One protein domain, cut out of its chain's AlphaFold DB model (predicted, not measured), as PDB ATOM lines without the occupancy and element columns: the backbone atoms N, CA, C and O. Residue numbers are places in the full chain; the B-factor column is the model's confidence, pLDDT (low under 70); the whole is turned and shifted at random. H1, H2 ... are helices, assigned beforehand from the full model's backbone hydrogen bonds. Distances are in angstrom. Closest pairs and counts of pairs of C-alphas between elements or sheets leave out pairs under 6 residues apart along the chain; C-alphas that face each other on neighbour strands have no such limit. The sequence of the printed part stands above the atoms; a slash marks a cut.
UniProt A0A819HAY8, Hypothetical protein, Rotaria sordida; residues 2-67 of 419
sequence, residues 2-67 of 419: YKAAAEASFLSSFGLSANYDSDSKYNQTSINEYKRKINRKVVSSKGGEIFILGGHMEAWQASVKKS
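AT A GLANCE: This is residues 2 to 67 of the 419 residues of the protein "Hypothetical protein" of Rotaria sordida (UniProt A0A819HAY8). The model is a loose, open arrangement of three helices spread along its longest axis, with H1 in the middle, H2 packed crosswise on the side of H1's first half around Ala 5, and H3 beyond H1's last residue, Phe 14. Two long loops swing wide of this row, and the second, residues 37 to 56, leads from H2 past H1 to H3. The printed part has 66 residues with three named helices in the order H1, H2, H3 and no named strand; the class is all helix, though under half of the residues, 32, are in named elements. The whole is loose, with a radius of gyration of the C-alphas of 13.7 A, and only just flat, spanning 39 by 29 by 16 A.

HOW THE PARTS SIT: Begin with H1, residues 2 to 14, which touches H2, residues 28 to 36. Look at Ala 5 and Ile 31, whose C-alphas are the closest of the two, 5.0 A apart; the lines stand about perpendicular, at 88 degrees. H3, residues 57 to 66, is close to H1 but not clearly touching: their closest C-alphas, Phe 14 and Met 57, are 6.0 A apart, and the lines are only just about perpendicular, at 70.4 degrees. H2 and H3 are apart. Every O i to N i+4 pair is within hydrogen-bond range in H2, against 7 of 9 in H1 and 4 of 6 in H3.

IN THESE COORDINATES: Find C-alpha 2 at (170.934, 136.821, 136.169); from there H1 runs 19.5 A to C-alpha 14. H2 runs 12.5 A from C-alpha 28, at (169.552, 143.308, 146.305), to C-alpha 36. H3 runs 15.0 A from C-alpha 57 to C-alpha 66, at (204.851, 133.081, 142.882).

THE WHOLE: The two C-alphas farthest apart, those of Thr 29 and Lys 66, are 39.6 A apart. The printed part has no cut. Both links are long, with 13 residues between H1 and H2 and 20 between H2 and H3. The mean pLDDT of the printed part is 74.8, and residues 15 to 28 are under 70.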
ATOM      1  N   TYR A   2     170.268 137.798 135.279       73.38
ATOM      2  CA  TYR A   2     170.934 136.821 136.169       73.38
ATOM      3  C   TYR A   2     172.474 136.772 136.085       73.38
ATOM      4  O   TYR A   2     173.113 136.482 137.088       73.38
ATOM      5  N   LYS A   3     173.083 137.109 134.937       77.81
ATOM      6  CA  LYS A   3     174.552 137.164 134.787       77.81
ATOM      7  C   LYS A   3     175.201 138.196 135.726       77.81
ATOM      8  O   LYS A   3     176.130 137.852 136.442       77.81
ATOM      9  N   ALA A   4     174.651 139.410 135.782       76.00
ATOM     10  CA  ALA A   4     175.139 140.479 136.659       76.00
ATOM     11  C   ALA A   4     174.961 140.131 138.150       76.00
ATOM     12  O   ALA A   4     175.856 140.349 138.959       76.00
ATOM     13  N   ALA A   5     173.833 139.505 138.511       77.31
ATOM     14  CA  ALA A   5     173.607 139.010 139.870       77.31
ATOM     15  C   ALA A   5     174.585 137.882 140.265       77.31
ATOM     16  O   ALA A   5     175.006 137.807 141.420       77.31
ATOM     17  N   ALA A   6     174.966 137.019 139.316       81.75
ATOM     18  CA  ALA A   6     175.966 135.976 139.526       81.75
ATOM     19  C   ALA A   6     177.367 136.552 139.750       81.75
ATOM     20  O   ALA A   6     178.060 136.139 140.676       81.75
ATOM     21  N   GLU A   7     177.748 137.540 138.947       81.69
ATOM     22  CA  GLU A   7     179.028 138.238 139.045       81.69
ATOM     23  C   GLU A   7     179.158 138.998 140.372       81.69
ATOM     24  O   GLU A   7     180.125 138.799 141.106       81.69
ATOM     25  N   ALA A   8     178.122 139.742 140.773       76.19
ATOM     26  CA  ALA A   8     178.069 140.395 142.082       76.19
ATOM     27  C   ALA A   8     178.145 139.385 143.248       76.19
ATOM     28  O   ALA A   8     178.846 139.602 144.238       76.19
ATOM     29  N   SER A   9     177.466 138.237 143.122       79.44
ATOM     30  CA  SER A   9     177.536 137.145 144.104       79.44
ATOM     31  C   SER A   9     178.936 136.515 144.182       79.44
ATOM     32  O   SER A   9     179.386 136.132 145.264       79.44
ATOM     33  N   PHE A  10     179.660 136.427 143.063       83.12
ATOM     34  CA  PHE A  10     181.041 135.947 143.037       83.12
ATOM     35  C   PHE A  10     181.998 136.939 143.704       83.12
ATOM     36  O   PHE A  10     182.731 136.530 144.602       83.12
ATOM     37  N   LEU A  11     181.924 138.231 143.362       80.19
ATOM     38  CA  LEU A  11     182.771 139.279 143.949       80.19
ATOM     39  C   LEU A  11     182.624 139.367 145.473       80.19
ATOM     40  O   LEU A  11     183.625 139.461 146.178       80.19
ATOM     41  N   SER A  12     181.405 139.182 145.995       74.12
ATOM     42  CA  SER A  12     181.174 139.102 147.449       74.12
ATOM     43  C   SER A  12     181.949 137.972 148.147       74.12
ATOM     44  O   SER A  12     182.164 138.021 149.355       74.12
ATOM     45  N   SER A  13     182.411 136.957 147.403       77.38
ATOM     46  CA  SER A  13     183.227 135.860 147.945       77.38
ATOM     47  C   SER A  13     184.681 136.280 148.229       77.38
ATOM     48  O   SER A  13     185.354 135.575 148.974       77.38
ATOM     49  N   PHE A  14     185.148 137.419 147.698       73.44
ATOM     50  CA  PHE A  14     186.472 138.019 147.951       73.44
ATOM     51  C   PHE A  14     186.436 139.135 149.011       73.44
ATOM     52  O   PHE A  14     187.308 139.996 149.059       73.44
ATOM     53  N   GLY A  15     185.371 139.212 149.814       64.75
ATOM     54  CA  GLY A  15     185.229 140.283 150.810       64.75
ATOM     55  C   GLY A  15     185.054 141.679 150.198       64.75
ATOM     56  O   GLY A  15     184.906 142.653 150.929       64.75
ATOM     57  N   LEU A  16     185.005 141.775 148.866       65.94
ATOM     58  CA  LEU A  16     184.589 142.965 148.153       65.94
ATOM     59  C   LEU A  16     183.097 143.138 148.430       65.94
ATOM     60  O   LEU A  16     182.250 142.433 147.869       65.94
ATOM     61  N   SER A  17     182.760 144.072 149.322       52.56
ATOM     62  CA  SER A  17     181.439 144.668 149.243       52.56
ATOM     63  C   SER A  17     181.344 145.253 147.842       52.56
ATOM     64  O   SER A  17     182.235 145.964 147.376       52.56
ATOM     65  N   ALA A  18     180.278 144.915 147.133       47.06
ATOM     66  CA  ALA A  18     179.909 145.666 145.959       47.06
ATOM     67  C   ALA A  18     179.522 147.085 146.423       47.06
ATOM     68  O   ALA A  18     178.348 147.423 146.438       47.06
ATOM     69  N   ASN A  19     180.501 147.943 146.735       43.91
ATOM     70  CA  ASN A  19     180.423 149.350 146.350       43.91
ATOM     71  C   ASN A  19     180.642 149.393 144.834       43.91
ATOM     72  O   ASN A  19     181.594 149.963 144.314       43.91
ATOM     73  N   TYR A  20     179.766 148.674 144.133       42.47
ATOM     74  CA  TYR A  20     179.489 148.922 142.746       42.47
ATOM     75  C   TYR A  20     178.881 150.310 142.777       42.47
ATOM     76  O   TYR A  20     177.851 150.503 143.429       42.47
ATOM     77  N   ASP A  21     179.590 151.268 142.189       37.44
ATOM     78  CA  ASP A  21     179.116 152.633 142.062       37.44
ATOM     79  C   ASP A  21     177.641 152.590 141.657       37.44
ATOM     80  O   ASP A  21     177.228 151.759 140.836       37.44
ATOM     81  N   SER A  22     176.843 153.387 142.346       40.34
ATOM     82  CA  SER A  22     175.389 153.310 142.472       40.34
ATOM     83  C   SER A  22     174.618 153.617 141.178       40.34
ATOM     84  O   SER A  22     173.527 154.173 141.228       40.34
ATOM     85  N   ASP A  23     175.158 153.235 140.022       39.66
ATOM     86  CA  ASP A  23     174.662 153.568 138.689       39.66
ATOM     87  C   ASP A  23     174.237 152.356 137.846       39.66
ATOM     88  O   ASP A  23     173.701 152.522 136.749       39.66
ATOM     89  N   SER A  24     174.354 151.118 138.352       45.50
ATOM     90  CA  SER A  24     173.653 149.981 137.736       45.50
ATOM     91  C   SER A  24     172.519 149.467 138.622       45.50
ATOM     92  O   SER A  24     172.717 148.950 139.719       45.50
ATOM     93  N   LYS A  25     171.293 149.639 138.119       47.16
ATOM     94  CA  LYS A  25     169.996 149.218 138.670       47.16
ATOM     95  C   LYS A  25     169.891 147.700 138.928       47.16
ATOM     96  O   LYS A  25     169.068 147.027 138.305       47.16
ATOM     97  N   TYR A  26     170.676 147.126 139.833       54.72
ATOM     98  CA  TYR A  26     170.485 145.742 140.266       54.72
ATOM     99  C   TYR A  26     170.159 145.685 141.754       54.72
ATOM    100  O   TYR A  26     171.023 145.711 142.621       54.72
ATOM    101  N   ASN A  27     168.856 145.600 142.028       60.03
ATOM    102  CA  ASN A  27     168.307 145.477 143.371       60.03
ATOM    103  C   ASN A  27     168.883 144.247 144.090       60.03
ATOM    104  O   ASN A  27     168.914 143.150 143.526       60.03
ATOM    105  N   GLN A  28     169.216 144.399 145.375       66.00
ATOM    106  CA  GLN A  28     169.552 143.308 146.305       66.00
ATOM    107  C   GLN A  28     168.554 142.136 146.218       66.00
ATOM    108  O   GLN A  28     168.918 140.965 146.348       66.00
ATOM    109  N   THR A  29     167.291 142.445 145.912       71.31
ATOM    110  CA  THR A  29     166.208 141.497 145.631       71.31
ATOM    111  C   THR A  29     166.557 140.502 144.519       71.31
ATOM    112  O   THR A  29     166.313 139.310 144.672       71.31
ATOM    113  N   SER A  30     167.181 140.949 143.427       71.38
ATOM    114  CA  SER A  30     167.562 140.102 142.291       71.38
ATOM    115  C   SER A  30     168.758 139.200 142.601       71.38
ATOM    116  O   SER A  30     168.814 138.071 142.114       71.38
ATOM    117  N   ILE A  31     169.689 139.655 143.446       71.56
ATOM    118  CA  ILE A  31     170.800 138.829 143.947       71.56
ATOM    119  C   ILE A  31     170.263 137.744 144.886       71.56
ATOM    120  O   ILE A  31     170.657 136.584 144.779       71.56
ATOM    121  N   ASN A  32     169.333 138.094 145.776       78.06
ATOM    122  CA  ASN A  32     168.696 137.139 146.683       78.06
ATOM    123  C   ASN A  32     167.837 136.117 145.923       78.06
ATOM    124  O   ASN A  32     167.892 134.923 146.216       78.06
ATOM    125  N   GLU A  33     167.092 136.557 144.908       83.00
ATOM    126  CA  GLU A  33     166.326 135.662 144.041       83.00
ATOM    127  C   GLU A  33     167.242 134.710 143.261       83.00
ATOM    128  O   GLU A  33     166.959 133.512 143.188       83.00
ATOM    129  N   TYR A  34     168.363 135.217 142.735       82.44
ATOM    130  CA  TYR A  34     169.389 134.400 142.096       82.44
ATOM    131  C   TYR A  34     169.943 133.353 143.067       82.44
ATOM    132  O   TYR A  34     169.882 132.168 142.759       82.44
ATOM    133  N   LYS A  35     170.390 133.760 144.266       79.31
ATOM    134  CA  LYS A  35     170.925 132.853 145.298       79.31
ATOM    135  C   LYS A  35     169.952 131.728 145.653       79.31
ATOM    136  O   LYS A  35     170.387 130.595 145.826       79.31
ATOM    137  N   ARG A  36     168.646 132.011 145.702       84.25
ATOM    138  CA  ARG A  36     167.607 131.007 145.992       84.25
ATOM    139  C   ARG A  36     167.410 129.981 144.867       84.25
ATOM    140  O   ARG A  36     166.939 128.884 145.135       84.25
ATOM    141  N   LYS A  37     167.749 130.326 143.621       86.31
ATOM    142  CA  LYS A  37     167.620 129.450 142.439       86.31
ATOM    143  C   LYS A  37     168.892 128.640 142.136       86.31
ATOM    144  O   LYS A  37     168.910 127.887 141.165       86.31
ATOM    145  N   ILE A  38     169.965 128.802 142.915       84.56
ATOM    146  CA  ILE A  38     171.215 128.055 142.723       84.56
ATOM    147  C   ILE A  38     171.096 126.680 143.379       84.56
ATOM    148  O   ILE A  38     171.019 126.579 144.599       84.56
ATOM    149  N   ASN A  39     171.198 125.620 142.577       86.19
ATOM    150  CA  ASN A  39     171.231 124.247 143.093       86.19
ATOM    151  C   ASN A  39     172.643 123.807 143.522       86.19
ATOM    152  O   ASN A  39     172.788 122.947 144.384       86.19
ATOM    153  N   ARG A  40     173.697 124.376 142.921       85.62
ATOM    154  CA  ARG A  40     175.099 124.049 143.227       85.62
ATOM    155  C   ARG A  40     175.998 125.266 143.000       85.62
ATOM    156  O   ARG A  40     175.965 125.851 141.920       85.62
ATOM    157  N   LYS A  41     176.825 125.618 143.992       82.31
ATOM    158  CA  LYS A  41     177.878 126.648 143.893       82.31
ATOM    159  C   LYS A  41     179.236 125.987 144.108       82.31
ATOM    160  O   LYS A  41     179.444 125.341 145.129       82.31
ATOM    161  N   VAL A  42     180.154 126.163 143.162       84.75
ATOM    162  CA  VAL A  42     181.545 125.701 143.267       84.75
ATOM    163  C   VAL A  42     182.455 126.872 142.921       84.75
ATOM    164  O   VAL A  42     182.246 127.529 141.905       84.75
ATOM    165  N   VAL A  43     183.444 127.136 143.774       82.25
ATOM    166  CA  VAL A  43     184.520 128.101 143.519       82.25
ATOM    167  C   VAL A  43     185.816 127.306 143.445       82.25
ATOM    168  O   VAL A  43     186.126 126.551 144.361       82.25
ATOM    169  N   SER A  44     186.540 127.438 142.337       84.75
ATOM    170  CA  SER A  44     187.806 126.745 142.101       84.75
ATOM    171  C   SER A  44     188.865 127.776 141.731       84.75
ATOM    172  O   SER A  44     188.648 128.586 140.831       84.75
ATOM    173  N   SER A  45     189.993 127.745 142.441       85.25
ATOM    174  CA  SER A  45     191.189 128.518 142.109       85.25
ATOM    175  C   SER A  45     192.176 127.624 141.368       85.25
ATOM    176  O   SER A  45     192.415 126.491 141.784       85.25
ATOM    177  N   LYS A  46     192.755 128.132 140.279       87.75
ATOM    178  CA  LYS A  46     193.846 127.480 139.548       87.75
ATOM    179  C   LYS A  46     195.061 128.399 139.574       87.75
ATOM    180  O   LYS A  46     195.029 129.465 138.966       87.75
ATOM    181  N   GLY A  47     196.120 127.959 140.251       87.12
ATOM    182  CA  GLY A  47     197.302 128.781 140.524       87.12
ATOM    183  C   GLY A  47     197.129 129.672 141.751       87.12
ATOM    184  O   GLY A  47     196.041 129.764 142.323       87.12
ATOM    185  N   GLY A  48     198.230 130.308 142.144       87.69
ATOM    186  CA  GLY A  48     198.324 131.084 143.374       87.69
ATOM    187  C   GLY A  48     198.240 130.230 144.639       87.69
ATOM    188  O   GLY A  48     198.369 129.004 144.608       87.69
ATOM    189  N   GLU A  49     198.046 130.902 145.767       83.12
ATOM    190  CA  GLU A  49     197.751 130.281 147.056       83.12
ATOM    191  C   GLU A  49     196.272 129.864 147.152       83.12
ATOM    192  O   GLU A  49     195.434 130.214 146.312       83.12
ATOM    193  N   ILE A  50     195.951 129.060 148.171       80.50
ATOM    194  CA  ILE A  50     194.606 128.515 148.392       80.50
ATOM    195  C   ILE A  50     193.594 129.664 148.503       80.50
ATOM    196  O   ILE A  50     193.810 130.627 149.235       80.50
ATOM    197  N   PHE A  51     192.468 129.549 147.792       79.38
ATOM    198  CA  PHE A  51     191.392 130.536 147.875       79.38
ATOM    199  C   PHE A  51     190.746 130.518 149.265       79.38
ATOM    200  O   PHE A  51     190.230 129.490 149.705       79.38
ATOM    201  N   ILE A  52     190.731 131.679 149.919       77.44
ATOM    202  CA  ILE A  52     190.100 131.890 151.223       77.44
ATOM    203  C   ILE A  52     188.875 132.782 151.025       77.44
ATOM    204  O   ILE A  52     188.964 133.864 150.442       77.44
ATOM    205  N   LEU A  53     187.724 132.332 151.527       76.12
ATOM    206  CA  LEU A  53     186.486 133.107 151.479       76.12
ATOM    207  C   LEU A  53     186.660 134.415 152.268       76.12
ATOM    208  O   LEU A  53     187.046 134.386 153.433       76.12
ATOM    209  N   GLY A  54     186.362 135.552 151.641       71.06
ATOM    210  CA  GLY A  54     186.568 136.875 152.236       71.06
ATOM    211  C   GLY A  54     187.992 137.421 152.096       71.06
ATOM    212  O   GLY A  54     188.254 138.520 152.573       71.06
ATOM    213  N   GLY A  55     188.907 136.684 151.456       75.50
ATOM    214  CA  GLY A  55     190.261 137.156 151.174       75.50
ATOM    215  C   GLY A  55     190.303 138.202 150.058       75.50
ATOM    216  O   GLY A  55     189.491 138.163 149.137       75.50
ATOM    217  N   HIS A  56     191.279 139.108 150.120       80.62
ATOM    218  CA  HIS A  56     191.465 140.170 149.129       80.62
ATOM    219  C   HIS A  56     191.901 139.616 147.763       80.62
ATOM    220  O   HIS A  56     192.816 138.792 147.676       80.62
ATOM    221  N   MET A  57     191.277 140.111 146.688       82.44
ATOM    222  CA  MET A  57     191.594 139.723 145.307       82.44
ATOM    223  C   MET A  57     193.066 140.000 144.975       82.44
ATOM    224  O   MET A  57     193.722 139.190 144.328       82.44
ATOM    225  N   GLU A  58     193.602 141.113 145.468       84.38
ATOM    226  CA  GLU A  58     194.965 141.583 145.220       84.38
ATOM    227  C   GLU A  58     196.007 140.643 145.840       84.38
ATOM    228  O   GLU A  58     197.044 140.370 145.236       84.38
ATOM    229  N   ALA A  59     195.715 140.094 147.025       82.69
ATOM    230  CA  ALA A  59     196.583 139.122 147.687       82.69
ATOM    231  C   ALA A  59     196.649 137.812 146.889       82.69
ATOM    232  O   ALA A  59     197.734 137.266 146.661       82.69
ATOM    233  N   TRP A  60     195.501 137.348 146.385       86.12
ATOM    234  CA  TRP A  60     195.461 136.187 145.502       86.12
ATOM    235  C   TRP A  60     196.203 136.463 144.185       86.12
ATOM    236  O   TRP A  60     197.069 135.676 143.806       86.12
ATOM    237  N   GLN A  61     195.971 137.608 143.538       87.31
ATOM    238  CA  GLN A  61     196.684 138.014 142.318       87.31
ATOM    239  C   GLN A  61     198.208 138.061 142.514       87.31
ATOM    240  O   GLN A  61     198.953 137.574 141.663       87.31
ATOM    241  N   ALA A  62     198.687 138.587 143.646       86.88
ATOM    242  CA  ALA A  62     200.112 138.609 143.972       86.88
ATOM    243  C   ALA A  62     200.692 137.192 144.128       86.88
ATOM    244  O   ALA A  62     201.803 136.918 143.666       86.88
ATOM    245  N   SER A  63     199.924 136.268 144.714       87.56
ATOM    246  CA  SER A  63     200.337 134.870 144.886       87.56
ATOM    247  C   SER A  63     200.470 134.110 143.558       87.56
ATOM    248  O   SER A  63     201.334 133.243 143.431       87.56
ATOM    249  N   VAL A  64     199.686 134.468 142.531       89.25
ATOM    250  CA  VAL A  64     199.742 133.823 141.202       89.25
ATOM    251  C   VAL A  64     201.114 134.000 140.550       89.25
ATOM    252  O   VAL A  64     201.593 133.088 139.880       89.25
ATOM    253  N   LYS A  65     201.794 135.130 140.787       85.88
ATOM    254  CA  LYS A  65     203.152 135.356 140.268       85.88
ATOM    255  C   LYS A  65     204.179 134.398 140.883       85.88
ATOM    256  O   LYS A  65     205.133 134.021 140.212       85.88
ATOM    257  N   LYS A  66     203.986 134.019 142.150       86.62
ATOM    258  CA  LYS A  66     204.851 133.081 142.882       86.62
ATOM    259  C   LYS A  66     204.553 131.625 142.513       86.62
ATOM    260  O   LYS A  66     205.480 130.830 142.413       86.62
ATOM    261  N   SER A  67     203.280 131.308 142.277       87.19
ATOM    262  CA  SER A  67     202.803 129.955 141.980       87.19
ATOM    263  C   SER A  67     201.911 129.951 140.731       87.19
ATOM    264  O   SER A  67     200.685 129.854 140.849       87.19
TER     265      SER A  67